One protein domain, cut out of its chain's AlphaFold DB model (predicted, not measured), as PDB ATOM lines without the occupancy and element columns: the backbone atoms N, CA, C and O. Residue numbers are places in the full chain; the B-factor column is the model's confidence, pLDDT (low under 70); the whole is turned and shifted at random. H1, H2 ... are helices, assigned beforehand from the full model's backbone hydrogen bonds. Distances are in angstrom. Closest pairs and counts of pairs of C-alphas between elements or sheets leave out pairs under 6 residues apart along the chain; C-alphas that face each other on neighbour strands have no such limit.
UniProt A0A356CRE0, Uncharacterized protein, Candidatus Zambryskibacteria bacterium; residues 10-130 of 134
ATOM      1  N   GLU A  10      15.203 -31.521  56.906       84.69
ATOM      2  CA  GLU A  10      16.352 -30.915  56.223       84.69
ATOM      3  C   GLU A  10      17.689 -31.540  56.650       84.69
ATOM      4  O   GLU A  10      18.688 -31.432  55.953       84.69
ATOM      5  N   ILE A  11      17.719 -32.205  57.809       83.44
ATOM      6  CA  ILE A  11      18.901 -32.917  58.312       83.44
ATOM      7  C   ILE A  11      18.768 -34.413  58.030       83.44
ATOM      8  O   ILE A  11      19.712 -35.075  57.610       83.44
ATOM      9  N   LEU A  12      17.587 -34.970  58.289       85.94
ATOM     10  CA  LEU A  12      17.387 -36.411  58.279       85.94
ATOM     11  C   LEU A  12      17.325 -37.013  56.879       85.94
ATOM     12  O   LEU A  12      17.842 -38.110  56.688       85.94
ATOM     13  N   LEU A  13      16.679 -36.345  55.923       89.12
ATOM     14  CA  LEU A  13      16.534 -36.881  54.569       89.12
ATOM     15  C   LEU A  13      17.872 -36.914  53.815       89.12
ATOM     16  O   LEU A  13      18.190 -37.985  53.298       89.12
ATOM     17  N   PRO A  14      18.716 -35.861  53.858       90.94
ATOM     18  CA  PRO A  14      20.064 -35.943  53.291       90.94
ATOM     19  C   PRO A  14      20.921 -37.038  53.936       90.94
ATOM     20  O   PRO A  14      21.620 -37.770  53.241       90.94
ATOM     21  N   LEU A  15      20.829 -37.220  55.262       90.62
ATOM     22  CA  LEU A  15      21.535 -38.309  55.948       90.62
ATOM     23  C   LEU A  15      21.088 -39.694  55.459       90.62
ATOM     24  O   LEU A  15      21.935 -40.556  55.252       90.62
ATOM     25  N   SER A  16      19.785 -39.905  55.252       91.69
ATOM     26  CA  SER A  16      19.277 -41.167  54.697       91.69
ATOM     27  C   SER A  16      19.745 -41.427  53.283       91.69
ATOM     28  O   SER A  16      20.092 -42.561  52.979       91.69
ATOM     29  N   ILE A  17      19.757 -40.406  52.424       94.62
ATOM     30  CA  ILE A  17      20.271 -40.553  51.058       94.62
ATOM     31  C   ILE A  17      21.740 -40.951  51.105       94.62
ATOM     32  O   ILE A  17      22.123 -41.929  50.469       94.62
ATOM     33  N   ARG A  18      22.549 -40.245  51.905       94.81
ATOM     34  CA  ARG A  18      23.974 -40.548  52.047       94.81
ATOM     35  C   ARG A  18      24.195 -41.994  52.489       94.81
ATOM     36  O   ARG A  18      24.945 -42.710  51.838       94.81
ATOM     37  N   PHE A  19      23.512 -42.437  53.544       95.62
ATOM     38  CA  PHE A  19      23.642 -43.815  54.021       95.62
ATOM     39  C   PHE A  19      23.109 -44.839  53.018       95.62
ATOM     40  O   PHE A  19      23.751 -45.863  52.815       95.62
ATOM     41  N   ALA A  20      21.999 -44.566  52.328       96.38
ATOM     42  CA  ALA A  20      21.514 -45.440  51.264       96.38
ATOM     43  C   ALA A  20      22.549 -45.587  50.133       96.38
ATOM     44  O   ALA A  20      22.781 -46.699  49.671       96.38
ATOM     45  N   LYS A  21      23.218 -44.499  49.730       97.50
ATOM     46  CA  LYS A  21      24.292 -44.529  48.722       97.50
ATOM     47  C   LYS A  21      25.506 -45.327  49.204       97.50
ATOM     48  O   LYS A  21      25.998 -46.181  48.473       97.50
ATOM     49  N   GLU A  22      25.960 -45.092  50.435       97.19
ATOM     50  CA  GLU A  22      27.069 -45.843  51.044       97.19
ATOM     51  C   GLU A  22      26.758 -47.345  51.115       97.19
ATOM     52  O   GLU A  22      27.555 -48.165  50.660       97.19
ATOM     53  N   TYR A  23      25.575 -47.718  51.615       97.50
ATOM     54  CA  TYR A  23      25.172 -49.120  51.725       97.50
ATOM     55  C   TYR A  23      24.962 -49.779  50.366       97.50
ATOM     56  O   TYR A  23      25.320 -50.941  50.219       97.50
ATOM     57  N   PHE A  24      24.416 -49.065  49.376       97.19
ATOM     58  CA  PHE A  24      24.292 -49.572  48.010       97.19
ATOM     59  C   PHE A  24      25.662 -49.907  47.418       97.19
ATOM     60  O   PHE A  24      25.872 -51.027  46.958       97.19
ATOM     61  N   ASN A  25      26.611 -48.970  47.493       96.56
ATOM     62  CA  ASN A  25      27.947 -49.154  46.931       96.56
ATOM     63  C   ASN A  25      28.685 -50.330  47.582       96.56
ATOM     64  O   ASN A  25      29.220 -51.183  46.875       96.56
ATOM     65  N   GLU A  26      28.690 -50.402  48.917       96.19
ATOM     66  CA  GLU A  26      29.347 -51.504  49.629       96.19
ATOM     67  C   GLU A  26      28.646 -52.843  49.378       96.19
ATOM     68  O   GLU A  26      29.314 -53.846  49.136       96.19
ATOM     69  N   LEU A  27      27.309 -52.874  49.356       95.25
ATOM     70  CA  LEU A  27      26.551 -54.092  49.069       95.25
ATOM     71  C   LEU A  27      26.872 -54.647  47.677       95.25
ATOM     72  O   LEU A  27      27.097 -55.849  47.542       95.25
ATOM     73  N   CYS A  28      26.906 -53.792  46.654       94.31
ATOM     74  CA  CYS A  28      27.158 -54.226  45.282       94.31
ATOM     75  C   CYS A  28      28.611 -54.627  45.049       94.31
ATOM     76  O   CYS A  28      28.865 -55.613  44.368       94.31
ATOM     77  N   LYS A  29      29.559 -53.951  45.700       92.88
ATOM     78  CA  LYS A  29      30.957 -54.385  45.710       92.88
ATOM     79  C   LYS A  29      31.117 -55.765  46.360       92.88
ATOM     80  O   LYS A  29      31.759 -56.643  45.797       92.88
ATOM     81  N   MET A  30      30.496 -55.979  47.522       90.75
ATOM     82  CA  MET A  30      30.547 -57.271  48.212       90.75
ATOM     83  C   MET A  30      29.812 -58.383  47.458       90.75
ATOM     84  O   MET A  30      30.188 -59.544  47.591       90.75
ATOM     85  N   GLN A  31      28.772 -58.056  46.684       86.62
ATOM     86  CA  GLN A  31      28.071 -59.024  45.837       86.62
ATOM     87  C   GLN A  31      29.025 -59.668  44.829       86.62
ATOM     88  O   GLN A  31      28.999 -60.888  44.660       86.62
ATOM     89  N   ASP A  32      29.882 -58.863  44.203       79.31
ATOM     90  CA  ASP A  32      30.889 -59.357  43.267       79.31
ATOM     91  C   ASP A  32      31.928 -60.231  43.987       79.31
ATOM     92  O   ASP A  32      32.305 -61.288  43.481       79.31
ATOM     93  N   ASP A  33      32.345 -59.854  45.198       78.19
ATOM     94  CA  ASP A  33      33.308 -60.631  45.987       78.19
ATOM     95  C   ASP A  33      32.738 -61.992  46.434       78.19
ATOM     96  O   ASP A  33      33.418 -63.012  46.316       78.19
ATOM     97  N   ILE A  34      31.478 -62.035  46.889       75.12
ATOM     98  CA  ILE A  34      30.789 -63.266  47.322       75.12
ATOM     99  C   ILE A  34      30.630 -64.258  46.167       75.12
ATOM    100  O   ILE A  34      30.816 -65.456  46.362       75.12
ATOM    101  N   ILE A  35      30.328 -63.779  44.956       69.19
ATOM    102  CA  ILE A  35      30.246 -64.642  43.767       69.19
ATOM    103  C   ILE A  35      31.613 -65.275  43.446       69.19
ATOM    104  O   ILE A  35      31.672 -66.396  42.938       69.19
ATOM    105  N   ASN A  36      32.710 -64.577  43.755       64.44
ATOM    106  CA  ASN A  36      34.061 -64.933  43.324       64.44
ATOM    107  C   ASN A  36      34.934 -65.604  44.407       64.44
ATOM    108  O   ASN A  36      36.038 -66.053  44.091       64.44
ATOM    109  N   THR A  37      34.485 -65.701  45.665       66.81
ATOM    110  CA  THR A  37      35.261 -66.305  46.769       66.81
ATOM    111  C   THR A  37      34.469 -67.306  47.610       66.81
ATOM    112  O   THR A  37      33.244 -67.331  47.618       66.81
ATOM    113  N   GLN A  38      35.189 -68.179  48.321       63.34
ATOM    114  CA  GLN A  38      34.602 -69.154  49.239       63.34
ATOM    115  C   GLN A  38      34.013 -68.416  50.456       63.34
ATOM    116  O   GLN A  38      34.761 -67.876  51.270       63.34
ATOM    117  N   GLU A  39      32.680 -68.360  50.541       68.25
ATOM    118  CA  GLU A  39      31.935 -67.594  51.551       68.25
ATOM    119  C   GLU A  39      32.417 -67.861  52.989       68.25
ATOM    120  O   GLU A  39      32.447 -69.004  53.455       68.25
ATOM    121  N   SER A  40      32.732 -66.789  53.729       79.06
ATOM    122  CA  SER A  40      32.907 -66.836  55.184       79.06
ATOM    123  C   SER A  40      31.641 -66.359  55.899       79.06
ATOM    124  O   SER A  40      30.908 -65.494  55.416       79.06
ATOM    125  N   LYS A  41      31.380 -66.898  57.095       79.31
ATOM    126  CA  LYS A  41      30.195 -66.556  57.898       79.31
ATOM    127  C   LYS A  41      30.138 -65.064  58.242       79.31
ATOM    128  O   LYS A  41      29.057 -64.469  58.275       79.31
ATOM    129  N   GLU A  42      31.292 -64.460  58.512       82.62
ATOM    130  CA  GLU A  42      31.433 -63.033  58.783       82.62
ATOM    131  C   GLU A  42      31.030 -62.204  57.559       82.62
ATOM    132  O   GLU A  42      30.235 -61.271  57.695       82.62
ATOM    133  N   LEU A  43      31.499 -62.587  56.364       84.31
ATOM    134  CA  LEU A  43      31.179 -61.908  55.108       84.31
ATOM    135  C   LEU A  43      29.670 -61.941  54.831       84.31
ATOM    136  O   LEU A  43      29.062 -60.892  54.621       84.31
ATOM    137  N   THR A  44      29.045 -63.118  54.936       84.25
ATOM    138  CA  THR A  44      27.592 -63.282  54.761       84.25
ATOM    139  C   THR A  44      26.793 -62.450  55.772       84.25
ATOM    140  O   THR A  44      25.750 -61.881  55.438       84.25
ATOM    141  N   THR A  45      27.272 -62.346  57.015       87.81
ATOM    142  CA  THR A  45      26.600 -61.566  58.067       87.81
ATOM    143  C   THR A  45      26.631 -60.071  57.758       87.81
ATOM    144  O   THR A  45      25.592 -59.411  57.826       87.81
ATOM    145  N   VAL A  46      27.802 -59.540  57.394       90.62
ATOM    146  CA  VAL A  46      27.965 -58.125  57.023       90.62
ATOM    147  C   VAL A  46      27.134 -57.801  55.787       90.62
ATOM    148  O   VAL A  46      26.388 -56.824  55.788       90.62
ATOM    149  N   TYR A  47      27.184 -58.664  54.775       90.62
ATOM    150  CA  TYR A  47      26.410 -58.513  53.550       90.62
ATOM    151  C   TYR A  47      24.900 -58.431  53.820       90.62
ATOM    152  O   TYR A  47      24.222 -57.501  53.379       90.62
ATOM    153  N   ARG A  48      24.361 -59.347  54.637       89.44
ATOM    154  CA  ARG A  48      22.944 -59.324  55.024       89.44
ATOM    155  C   ARG A  48      22.583 -58.068  55.823       89.44
ATOM    156  O   ARG A  48      21.481 -57.535  55.657       89.44
ATOM    157  N   ALA A  49      23.480 -57.602  56.693       91.94
ATOM    158  CA  ALA A  49      23.272 -56.381  57.465       91.94
ATOM    159  C   ALA A  49      23.205 -55.144  56.554       91.94
ATOM    160  O   ALA A  49      22.280 -54.346  56.702       91.94
ATOM    161  N   LEU A  50      24.112 -55.030  55.578       94.81
ATOM    162  CA  LEU A  50      24.110 -53.957  54.577       94.81
ATOM    163  C   LEU A  50      22.836 -53.969  53.733       94.81
ATOM    164  O   LEU A  50      22.178 -52.939  53.605       94.81
ATOM    165  N   TRP A  51      22.439 -55.140  53.229       94.31
ATOM    166  CA  TRP A  51      21.200 -55.299  52.463       94.31
ATOM    167  C   TRP A  51      19.974 -54.840  53.260       94.31
ATOM    168  O   TRP A  51      19.149 -54.066  52.770       94.31
ATOM    169  N   THR A  52      19.888 -55.243  54.529       92.75
ATOM    170  CA  THR A  52      18.788 -54.842  55.417       92.75
ATOM    171  C   THR A  52      18.802 -53.333  55.686       92.75
ATOM    172  O   THR A  52      17.756 -52.683  55.619       92.75
ATOM    173  N   ALA A  53      19.974 -52.757  55.973       94.00
ATOM    174  CA  ALA A  53      20.128 -51.330  56.249       94.00
ATOM    175  C   ALA A  53      19.756 -50.470  55.032       94.00
ATOM    176  O   ALA A  53      19.018 -49.492  55.172       94.00
ATOM    177  N   LEU A  54      20.181 -50.881  53.832       95.88
ATOM    178  CA  LEU A  54      19.809 -50.241  52.574       95.88
ATOM    179  C   LEU A  54      18.289 -50.215  52.383       95.88
ATOM    180  O   LEU A  54      17.718 -49.157  52.119       95.88
ATOM    181  N   ILE A  55      17.622 -51.360  52.570       94.06
ATOM    182  CA  ILE A  55      16.163 -51.458  52.446       94.06
ATOM    183  C   ILE A  55      15.455 -50.505  53.413       94.06
ATOM    184  O   ILE A  55      14.494 -49.836  53.030       94.06
ATOM    185  N   ILE A  56      15.924 -50.420  54.660       91.12
ATOM    186  CA  ILE A  56      15.335 -49.539  55.675       91.12
ATOM    187  C   ILE A  56      15.475 -48.071  55.272       91.12
ATOM    188  O   ILE A  56      14.480 -47.340  55.315       91.12
ATOM    189  N   GLU A  57      16.674 -47.635  54.880       93.00
ATOM    190  CA  GLU A  57      16.918 -46.236  54.524       93.00
ATOM    191  C   GLU A  57      16.141 -45.833  53.267       93.00
ATOM    192  O   GLU A  57      15.419 -44.836  53.292       93.00
ATOM    193  N   VAL A  58      16.175 -46.646  52.207       93.38
ATOM    194  CA  VAL A  58      15.426 -46.367  50.973       93.38
ATOM    195  C   VAL A  58      13.925 -46.345  51.242       93.38
ATOM    196  O   VAL A  58      13.249 -45.378  50.901       93.38
ATOM    197  N   ALA A  59      13.371 -47.357  51.912       89.75
ATOM    198  CA  ALA A  59      11.935 -47.386  52.171       89.75
ATOM    199  C   ALA A  59      11.474 -46.222  53.065       89.75
ATOM    200  O   ALA A  59      10.343 -45.757  52.923       89.75
ATOM    201  N   ARG A  60      12.330 -45.718  53.965       88.50
ATOM    202  CA  ARG A  60      12.048 -44.523  54.770       88.50
ATOM    203  C   ARG A  60      11.898 -43.274  53.900       88.50
ATOM    204  O   ARG A  60      10.997 -42.476  54.158       88.50
ATOM    205  N   LEU A  61      12.730 -43.111  52.868       90.50
ATOM    206  CA  LEU A  61      12.654 -41.976  51.936       90.50
ATOM    207  C   LEU A  61      11.285 -41.890  51.239       90.50
ATOM    208  O   LEU A  61      10.796 -40.789  50.982       90.50
ATOM    209  N   PHE A  62      10.627 -43.032  51.024       88.75
ATOM    210  CA  PHE A  62       9.345 -43.141  50.321       88.75
ATOM    211  C   PHE A  62       8.142 -43.481  51.219       88.75
ATOM    212  O   PHE A  62       7.042 -43.697  50.707       88.75
ATOM    213  N   ASP A  63       8.318 -43.516  52.542       83.38
ATOM    214  CA  ASP A  63       7.273 -43.930  53.483       83.38
ATOM    215  C   ASP A  63       6.094 -42.939  53.504       83.38
ATOM    216  O   ASP A  63       6.273 -41.720  53.526       83.38
ATOM    217  N   THR A  64       4.867 -43.447  53.537       79.62
ATOM    218  CA  THR A  64       3.642 -42.640  53.635       79.62
ATOM    219  C   THR A  64       3.048 -42.639  55.047       79.62
ATOM    220  O   THR A  64       2.162 -41.837  55.347       79.62
ATOM    221  N   HIS A  65       3.556 -43.471  55.960       78.62
ATOM    222  CA  HIS A  65       3.012 -43.638  57.299       78.62
ATOM    223  C   HIS A  65       3.212 -42.392  58.163       78.62
ATOM    224  O   HIS A  65       4.331 -41.909  58.307       78.62
ATOM    225  N   HIS A  66       2.140 -41.876  58.773       69.62
ATOM    226  CA  HIS A  66       2.048 -40.563  59.438       69.62
ATOM    227  C   HIS A  66       3.212 -40.177  60.379       69.62
ATOM    228  O   HIS A  66       3.615 -39.017  60.356       69.62
ATOM    229  N   ASN A  67       3.839 -41.124  61.083       75.12
ATOM    230  CA  ASN A  67       4.929 -40.845  62.037       75.12
ATOM    231  C   ASN A  67       6.351 -40.798  61.441       75.12
ATOM    232  O   ASN A  67       7.310 -40.554  62.173       75.12
ATOM    233  N   VAL A  68       6.517 -41.036  60.137       77.12
ATOM    234  CA  VAL A  68       7.839 -41.098  59.483       77.12
ATOM    235  C   VAL A  68       8.158 -39.805  58.733       77.12
ATOM    236  O   VAL A  68       7.283 -39.217  58.103       77.12
ATOM    237  N   ILE A  69       9.409 -39.351  58.791       79.69
ATOM    238  CA  ILE A  69       9.910 -38.256  57.951       79.69
ATOM    239  C   ILE A  69      10.384 -38.862  56.632       79.69
ATOM    240  O   ILE A  69      11.293 -39.692  56.636       79.69
ATOM    241  N   SER A  70       9.761 -38.445  55.534       83.81
ATOM    242  CA  SER A  70       9.993 -38.966  54.187       83.81
ATOM    243  C   SER A  70       9.834 -37.859  53.149       83.81
ATOM    244  O   SER A  70       9.169 -36.845  53.389       83.81
ATOM    245  N   PHE A  71      10.399 -38.079  51.965       82.25
ATOM    246  CA  PHE A  71      10.279 -37.155  50.847       82.25
ATOM    247  C   PHE A  71       8.845 -37.026  50.324       82.25
ATOM    248  O   PHE A  71       8.401 -35.934  49.974       82.25
ATOM    249  N   LYS A  72       8.074 -38.120  50.361       81.12
ATOM    250  CA  LYS A  72       6.654 -38.158  49.960       81.12
ATOM    251  C   LYS A  72       5.763 -37.173  50.718       81.12
ATOM    252  O   LYS A  72       4.674 -36.846  50.249       81.12
ATOM    253  N   LYS A  73       6.204 -36.718  51.892       82.88
ATOM    254  CA  LYS A  73       5.453 -35.810  52.761       82.88
ATOM    255  C   LYS A  73       5.840 -34.347  52.620       82.88
ATOM    256  O   LYS A  73       5.212 -33.516  53.269       82.88
ATOM    257  N   ILE A  74       6.840 -34.025  51.802       84.69
ATOM    258  CA  ILE A  74       7.249 -32.644  51.550       84.69
ATOM    259  C   ILE A  74       6.487 -32.151  50.315       84.69
ATOM    260  O   ILE A  74       6.797 -32.583  49.203       84.69
ATOM    261  N   PRO A  75       5.500 -31.242  50.464       85.56
ATOM    262  CA  PRO A  75       4.618 -30.869  49.358       85.56
ATOM    263  C   PRO A  75       5.363 -30.314  48.141       85.56
ATOM    264  O   PRO A  75       4.987 -30.612  47.012       85.56
ATOM    265  N   LYS A  76       6.447 -29.559  48.373       87.25
ATOM    266  CA  LYS A  76       7.236 -28.889  47.329       87.25
ATOM    267  C   LYS A  76       7.871 -29.859  46.323       87.25
ATOM    268  O   LYS A  76       7.979 -29.513  45.157       87.25
ATOM    269  N   ILE A  77       8.263 -31.050  46.769       86.19
ATOM    270  CA  ILE A  77       8.994 -32.043  45.958       86.19
ATOM    271  C   ILE A  77       8.185 -33.320  45.715       86.19
ATOM    272  O   ILE A  77       8.609 -34.194  44.967       86.19
ATOM    273  N   LYS A  78       6.983 -33.440  46.296       84.75
ATOM    274  CA  LYS A  78       6.145 -34.646  46.205       84.75
ATOM    275  C   LYS A  78       5.943 -35.129  44.765       84.75
ATOM    276  O   LYS A  78       6.033 -36.326  44.522       84.75
ATOM    277  N   ALA A  79       5.689 -34.223  43.821       84.94
ATOM    278  CA  ALA A  79       5.446 -34.584  42.423       84.94
ATOM    279  C   ALA A  79       6.674 -35.214  41.740       84.94
ATOM    280  O   ALA A  79       6.521 -36.094  40.897       84.94
ATOM    281  N   GLU A  80       7.887 -34.795  42.104       86.00
ATOM    282  CA  GLU A  80       9.132 -35.389  41.599       86.00
ATOM    283  C   GLU A  80       9.350 -36.772  42.217       86.00
ATOM    284  O   GLU A  80       9.628 -37.738  41.514       86.00
ATOM    285  N   ILE A  81       9.102 -36.892  43.520       85.88
ATOM    286  CA  ILE A  81       9.218 -38.142  44.280       85.88
ATOM    287  C   ILE A  81       8.185 -39.185  43.838       85.88
ATOM    288  O   ILE A  81       8.452 -40.389  43.867       85.88
ATOM    289  N   ASP A  82       6.994 -38.746  43.429       84.75
ATOM    290  CA  ASP A  82       5.946 -39.621  42.912       84.75
ATOM    291  C   ASP A  82       6.397 -40.363  41.643       84.75
ATOM    292  O   ASP A  82       6.018 -41.521  41.491       84.75
ATOM    293  N   LYS A  83       7.275 -39.770  40.816       87.19
ATOM    294  CA  LYS A  83       7.838 -40.422  39.619       87.19
ATOM    295  C   LYS A  83       8.703 -41.631  39.981       87.19
ATOM    296  O   LYS A  83       8.517 -42.701  39.415       87.19
ATOM    297  N   TYR A  84       9.587 -41.488  40.970       85.56
ATOM    298  CA  TYR A  84      10.459 -42.582  41.417       85.56
ATOM    299  C   TYR A  84       9.704 -43.685  42.152       85.56
ATOM    300  O   TYR A  84      10.110 -44.838  42.134       85.56
ATOM    301  N   HIS A  85       8.583 -43.366  42.797       77.25
ATOM    302  CA  HIS A  85       7.786 -44.381  43.482       77.25
ATOM    303  C   HIS A  85       7.137 -45.384  42.518       77.25
ATOM    304  O   HIS A  85       6.789 -46.485  42.931       77.25
ATOM    305  N   SER A  86       6.965 -45.004  41.250       75.69
ATOM    306  CA  SER A  86       6.496 -45.901  40.192       75.69
ATOM    307  C   SER A  86       7.592 -46.831  39.664       75.69
ATOM    308  O   SER A  86       7.277 -47.762  38.926       75.69
ATOM    309  N   GLU A  87       8.858 -46.621  40.043       87.50
ATOM    310  CA  GLU A  87       9.945 -47.533  39.698       87.50
ATOM    311  C   GLU A  87       9.789 -48.847  40.467       87.50
ATOM    312  O   GLU A  87       9.683 -48.870  41.698       87.50
ATOM    313  N   ALA A  88       9.808 -49.961  39.732       88.88
ATOM    314  CA  ALA A  88       9.525 -51.286  40.279       88.88
ATOM    315  C   ALA A  88      10.430 -51.636  41.470       88.88
ATOM    316  O   ALA A  88       9.958 -52.201  42.457       88.88
ATOM    317  N   ILE A  89      11.709 -51.243  41.419       93.06
ATOM    318  CA  ILE A  89      12.659 -51.512  42.501       93.06
ATOM    319  C   ILE A  89      12.281 -50.805  43.809       93.06
ATOM    320  O   ILE A  89      12.394 -51.399  44.879       93.06
ATOM    321  N   ILE A  90      11.763 -49.573  43.750       91.44
ATOM    322  CA  ILE A  90      11.323 -48.842  44.947       91.44
ATOM    323  C   ILE A  90      10.124 -49.547  45.580       91.44
ATOM    324  O   ILE A  90      10.104 -49.758  46.794       91.44
ATOM    325  N   GLY A  91       9.163 -49.981  44.759       88.75
ATOM    326  CA  GLY A  91       8.031 -50.787  45.214       88.75
ATOM    327  C   GLY A  91       8.478 -52.081  45.899       88.75
ATOM    328  O   GLY A  91       8.072 -52.354  47.031       88.75
ATOM    329  N   LYS A  92       9.381 -52.839  45.266       90.25
ATOM    330  CA  LYS A  92       9.916 -54.089  45.825       90.25
ATOM    331  C   LYS A  92      10.687 -53.880  47.129       90.25
ATOM    332  O   LYS A  92      10.528 -54.669  48.059       90.25
ATOM    333  N   ILE A  93      11.469 -52.806  47.252       91.44
ATOM    334  CA  ILE A  93      12.170 -52.456  48.498       91.44
ATOM    335  C   ILE A  93      11.174 -52.148  49.624       91.44
ATOM    336  O   ILE A  93      11.343 -52.628  50.748       91.44
ATOM    337  N   ILE A  94      10.114 -51.386  49.338       88.00
ATOM    338  CA  ILE A  94       9.070 -51.068  50.322       88.00
ATOM    339  C   ILE A  94       8.346 -52.340  50.780       88.00
ATOM    340  O   ILE A  94       8.140 -52.517  51.983       88.00
ATOM    341  N   GLU A  95       7.988 -53.238  49.859       85.44
ATOM    342  CA  GLU A  95       7.379 -54.524  50.217       85.44
ATOM    343  C   GLU A  95       8.347 -55.410  51.004       85.44
ATOM    344  O   GLU A  95       7.964 -55.979  52.026       85.44
ATOM    345  N   THR A  96       9.621 -55.450  50.614       87.75
ATOM    346  CA  THR A  96      10.643 -56.220  51.332       87.75
ATOM    347  C   THR A  96      10.807 -55.721  52.763       87.75
ATOM    348  O   THR A  96      10.852 -56.531  53.688       87.75
ATOM    349  N   ARG A  97      10.796 -54.402  53.000       86.81
ATOM    350  CA  ARG A  97      10.845 -53.848  54.363       86.81
ATOM    351  C   ARG A  97       9.727 -54.392  55.253       86.81
ATOM    352  O   ARG A  97       9.971 -54.641  56.435       86.81
ATOM    353  N   LYS A  98       8.516 -54.573  54.713       79.50
ATOM    354  CA  LYS A  98       7.367 -55.081  55.482       79.50
ATOM    355  C   LYS A  98       7.629 -56.479  56.045       79.50
ATOM    356  O   LYS A  98       7.121 -56.778  57.119       79.50
ATOM    357  N   THR A  99       8.473 -57.283  55.392       76.25
ATOM    358  CA  THR A  99       8.856 -58.624  55.872       76.25
ATOM    359  C   THR A  99       9.736 -58.594  57.129       76.25
ATOM    360  O   THR A  99       9.667 -59.513  57.940       76.25
ATOM    361  N   PHE A 100      10.518 -57.528  57.351       71.88
ATOM    362  CA  PHE A 100      11.345 -57.382  58.559       71.88
ATOM    363  C   PHE A 100      10.554 -56.869  59.759       71.88
ATOM    364  O   PHE A 100      10.892 -57.139  60.911       71.88
ATOM    365  N   THR A 101       9.507 -56.090  59.505       63.84
ATOM    366  CA  THR A 101       8.627 -55.582  60.549       63.84
ATOM    367  C   THR A 101       7.547 -56.628  60.806       63.84
ATOM    368  O   THR A 101       6.624 -56.747  60.010       63.84
ATOM    369  N   ALA A 102       7.659 -57.373  61.911       47.84
ATOM    370  CA  ALA A 102       6.848 -58.540  62.307       47.84
ATOM    371  C   ALA A 102       5.299 -58.395  62.280       47.84
ATOM    372  O   ALA A 102       4.591 -59.315  62.673       47.84
ATOM    373  N   HIS A 103       4.755 -57.264  61.827       50.22
ATOM    374  CA  HIS A 103       3.326 -56.984  61.692       50.22
ATOM    375  C   HIS A 103       2.760 -57.201  60.275       50.22
ATOM    376  O   HIS A 103       1.552 -57.072  60.108       50.22
ATOM    377  N   PHE A 104       3.587 -57.510  59.266       48.00
ATOM    378  CA  PHE A 104       3.149 -57.577  57.859       48.00
ATOM    379  C   PHE A 104       3.792 -58.710  57.049       48.00
ATOM    380  O   PHE A 104       3.987 -58.566  55.838       48.00
ATOM    381  N   ALA A 105       4.140 -59.823  57.698       49.47
ATOM    382  CA  ALA A 105       4.537 -61.036  56.989       49.47
ATOM    383  C   ALA A 105       3.305 -61.646  56.293       49.47
ATOM    384  O   ALA A 105       2.741 -62.632  56.751       49.47
ATOM    385  N   ASP A 106       2.857 -61.003  55.214       52.38
ATOM    386  CA  ASP A 106       1.944 -61.602  54.248       52.38
ATOM    387  C   ASP A 106       2.713 -62.717  53.534       52.38
ATOM    388  O   ASP A 106       3.762 -62.478  52.922       52.38
ATOM    389  N   GLU A 107       2.204 -63.941  53.634       49.75
ATOM    390  CA  GLU A 107       2.720 -65.099  52.915       49.75
ATOM    391  C   GLU A 107       2.661 -64.819  51.401       49.75
ATOM    392  O   GLU A 107       1.586 -64.635  50.834       49.75
ATOM    393  N   GLY A 108       3.824 -64.741  50.740       54.06
ATOM    394  CA  GLY A 108       3.918 -64.658  49.274       54.06
ATOM    395  C   GLY A 108       4.532 -63.388  48.674       54.06
ATOM    396  O   GLY A 108       4.517 -63.244  47.455       54.06
ATOM    397  N   LYS A 109       5.092 -62.464  49.467       62.66
ATOM    398  CA  LYS A 109       5.785 -61.290  48.900       62.66
ATOM    399  C   LYS A 109       7.169 -61.653  48.361       62.66
ATOM    400  O   LYS A 109       7.991 -62.206  49.089       62.66
ATOM    401  N   GLU A 110       7.435 -61.299  47.102       71.06
ATOM    402  CA  GLU A 110       8.780 -61.360  46.521       71.06
ATOM    403  C   GLU A 110       9.726 -60.446  47.313       71.06
ATOM    404  O   GLU A 110       9.602 -59.220  47.295       71.06
ATOM    405  N   ILE A 111      10.670 -61.062  48.023       84.94
ATOM    406  CA  ILE A 111      11.780 -60.372  48.680       84.94
ATOM    407  C   ILE A 111      12.774 -59.960  47.594       84.94
ATOM    408  O   ILE A 111      13.278 -60.810  46.859       84.94
ATOM    409  N   THR A 112      13.077 -58.664  47.501       90.38
ATOM    410  CA  THR A 112      14.067 -58.167  46.538       90.38
ATOM    411  C   THR A 112      15.462 -58.652  46.924       90.38
ATOM    412  O   THR A 112      15.908 -58.478  48.060       90.38
ATOM    413  N   SER A 113      16.162 -59.288  45.988       90.94
ATOM    414  CA  SER A 113      17.534 -59.730  46.231       90.94
ATOM    415  C   SER A 113      18.507 -58.561  46.092       90.94
ATOM    416  O   SER A 113      18.251 -57.586  45.388       90.94
ATOM    417  N   ALA A 114      19.667 -58.662  46.728       91.44
ATOM    418  CA  ALA A 114      20.726 -57.677  46.546       91.44
ATOM    419  C   ALA A 114      21.270 -57.653  45.102       91.44
ATOM    420  O   ALA A 114      21.553 -56.573  44.597       91.44
ATOM    421  N   SER A 115      21.300 -58.788  44.388       91.50
ATOM    422  CA  SER A 115      21.608 -58.802  42.947       91.50
ATOM    423  C   SER A 115      20.606 -57.974  42.139       91.50
ATOM    424  O   SER A 115      21.007 -57.211  41.265       91.50
ATOM    425  N   GLU A 116      19.308 -58.100  42.437       93.31
ATOM    426  CA  GLU A 116      18.261 -57.314  41.773       93.31
ATOM    427  C   GLU A 116      18.419 -55.820  42.075       93.31
ATOM    428  O   GLU A 116      18.337 -54.997  41.165       93.31
ATOM    429  N   ILE A 117      18.715 -55.466  43.330       94.44
ATOM    430  CA  ILE A 117      19.021 -54.086  43.721       94.44
ATOM    431  C   ILE A 117      20.216 -53.548  42.923       94.44
ATOM    432  O   ILE A 117      20.108 -52.472  42.335       94.44
ATOM    433  N   CYS A 118      21.326 -54.280  42.865       93.81
ATOM    434  CA  CYS A 118      22.561 -53.828  42.217       93.81
ATOM    435  C   CYS A 118      22.446 -53.677  40.697       93.81
ATOM    436  O   CYS A 118      23.146 -52.859  40.111       93.81
ATOM    437  N   GLN A 119      21.542 -54.424  40.060       94.12
ATOM    438  CA  GLN A 119      21.267 -54.337  38.620       94.12
ATOM    439  C   GLN A 119      20.137 -53.349  38.279       94.12
ATOM    440  O   GLN A 119      19.790 -53.173  37.112       94.12
ATOM    441  N   SER A 120      19.527 -52.726  39.289       94.44
ATOM    442  CA  SER A 120      18.425 -51.782  39.115       94.44
ATOM    443  C   SER A 120      18.903 -50.345  38.878       94.44
ATOM    444  O   SER A 120      20.080 -50.018  38.991       94.44
ATOM    445  N   LYS A 121      17.943 -49.439  38.660       94.19
ATOM    446  CA  LYS A 121      18.173 -47.987  38.594       94.19
ATOM    447  C   LYS A 121      18.321 -47.309  39.962       94.19
ATOM    448  O   LYS A 121      18.289 -46.085  40.037       94.19
ATOM    449  N   LEU A 122      18.439 -48.060  41.062       95.44
ATOM    450  CA  LEU A 122      18.436 -47.471  42.404       95.44
ATOM    451  C   LEU A 122      19.541 -46.419  42.589       95.44
ATOM    452  O   LEU A 122      19.273 -45.389  43.199       95.44
ATOM    453  N   SER A 123      20.740 -46.636  42.037       95.25
ATOM    454  CA  SER A 123      21.826 -45.647  42.132       95.25
ATOM    455  C   SER A 123      21.447 -44.307  41.499       95.25
ATOM    456  O   SER A 123      21.626 -43.265  42.122       95.25
ATOM    457  N   GLU A 124      20.878 -44.335  40.290       95.19
ATOM    458  CA  GLU A 124      20.436 -43.130  39.575       95.19
ATOM    459  C   GLU A 124      19.355 -42.392  40.371       95.19
ATOM    460  O   GLU A 124      19.427 -41.179  40.562       95.19
ATOM    461  N   ILE A 125      18.390 -43.143  40.917       94.69
ATOM    462  CA  ILE A 125      17.322 -42.589  41.755       94.69
ATOM    463  C   ILE A 125      17.918 -41.892  42.983       94.69
ATOM    464  O   ILE A 125      17.525 -40.772  43.302       94.69
ATOM    465  N   LEU A 126      18.863 -42.528  43.680       94.75
ATOM    466  CA  LEU A 126      19.495 -41.951  44.868       94.75
ATOM    467  C   LEU A 126      20.293 -40.683  44.544       94.75
ATOM    468  O   LEU A 126      20.242 -39.729  45.321       94.75
ATOM    469  N   ASP A 127      20.985 -40.644  43.406       94.75
ATOM    470  CA  ASP A 127      21.713 -39.457  42.954       94.75
ATOM    471  C   ASP A 127      20.788 -38.301  42.580       94.75
ATOM    472  O   ASP A 127      21.115 -37.140  42.832       94.75
ATOM    473  N   ASP A 128      19.622 -38.590  42.011       93.00
ATOM    474  CA  ASP A 128      18.641 -37.554  41.715       93.00
ATOM    475  C   ASP A 128      17.938 -37.041  42.974       93.00
ATOM    476  O   ASP A 128      17.704 -35.837  43.088       93.00
ATOM    477  N   LEU A 129      17.662 -37.912  43.950       90.94
ATOM    478  CA  LEU A 129      17.140 -37.503  45.258       90.94
ATOM    479  C   LEU A 129      18.110 -36.578  46.007       90.94
ATOM    480  O   LEU A 129      17.662 -35.648  46.675       90.94
ATOM    481  N   ASP A 130      19.420 -36.803  45.882       90.75
ATOM    482  CA  ASP A 130      20.478 -35.999  46.518       90.75
ATOM    483  C   ASP A 130      20.513 -34.545  46.005       90.75
ATOM    484  O   ASP A 130      20.947 -33.627  46.699       90.75
TER     485      ASP A 130
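Overview. This is residues 10 to 130 of the 134 residues of an uncharacterized protein of Candidatus Zambryskibacteria bacterium (UniProt A0A356CRE0). A long helical hairpin, H1 and H2, makes the longest axis, and shorter helices pack on it: H5 and H6 on H1, H4 steeply across H2. The hairpin's turn, residues 35 to 42, sticks out at one end, and H3 lies towards the other, near H6. The printed part has 121 residues with six named helices, H1 to H6 in order, and no named strand: all helix. It is compact, with a radius of gyration of the C-alphas of 14.7 A and spans of 49 by 32 by 24 A.

Arrangement. Begin with the hub, H1, residues 10 to 36. It touches H2, residues 41 to 61, opposite ways at a shallow tilt of 34 degrees, only just short of steep; the closest C-alphas, of Ala 20 and Leu 54, are 5.3 A apart. H3, residues 78 to 85, is apart from H1 and H2. H4, residues 88 to 100, touches residues 55 to 59 of H2 at a steep tilt of 66 degrees; the closest C-alphas, of Ala 59 and Ile 94, are 5.0 A apart. H5, residues 114 to 118, touches residues 24 to 31 of H1, closest at C-alphas 28 and 118, 5.5 A. H6, residues 122 to 130, touches residues 14 to 24 of H1 at a shallow tilt of 22 degrees, opposite ways; the closest C-alphas, of Ile 17 and Leu 126, are 6.4 A apart. H3 is close to H6 but not clearly touching, with the C-alphas of Tyr 84 and Ile 125 at 6.9 A. Every O i to N i+4 pair is within hydrogen-bond range in H2, H5 and H6; in H1 it is 22 of 23, in H3 2 of 4, in H4 7 of 9.

Along the chain. Find C-alpha 10 at (16.352, -30.915, 56.223); from there H1 runs 40.5 A to C-alpha 36. H2 runs 30.8 A, H3 10.2 A, H4 19.4 A and H5 6.1 A. H6 runs 12.4 A to C-alpha 130 at (20.478, -35.999, 46.518).

Size, cuts and confidence. The C-alphas of Gln 38 and Lys 76, the two farthest apart, are 48.7 A apart. The printed part has no cut; the links H2 to H3 and H4 to H5 are long. Look for pLDDT under 70 at residues 35 to 39, 66 and 101 to 109.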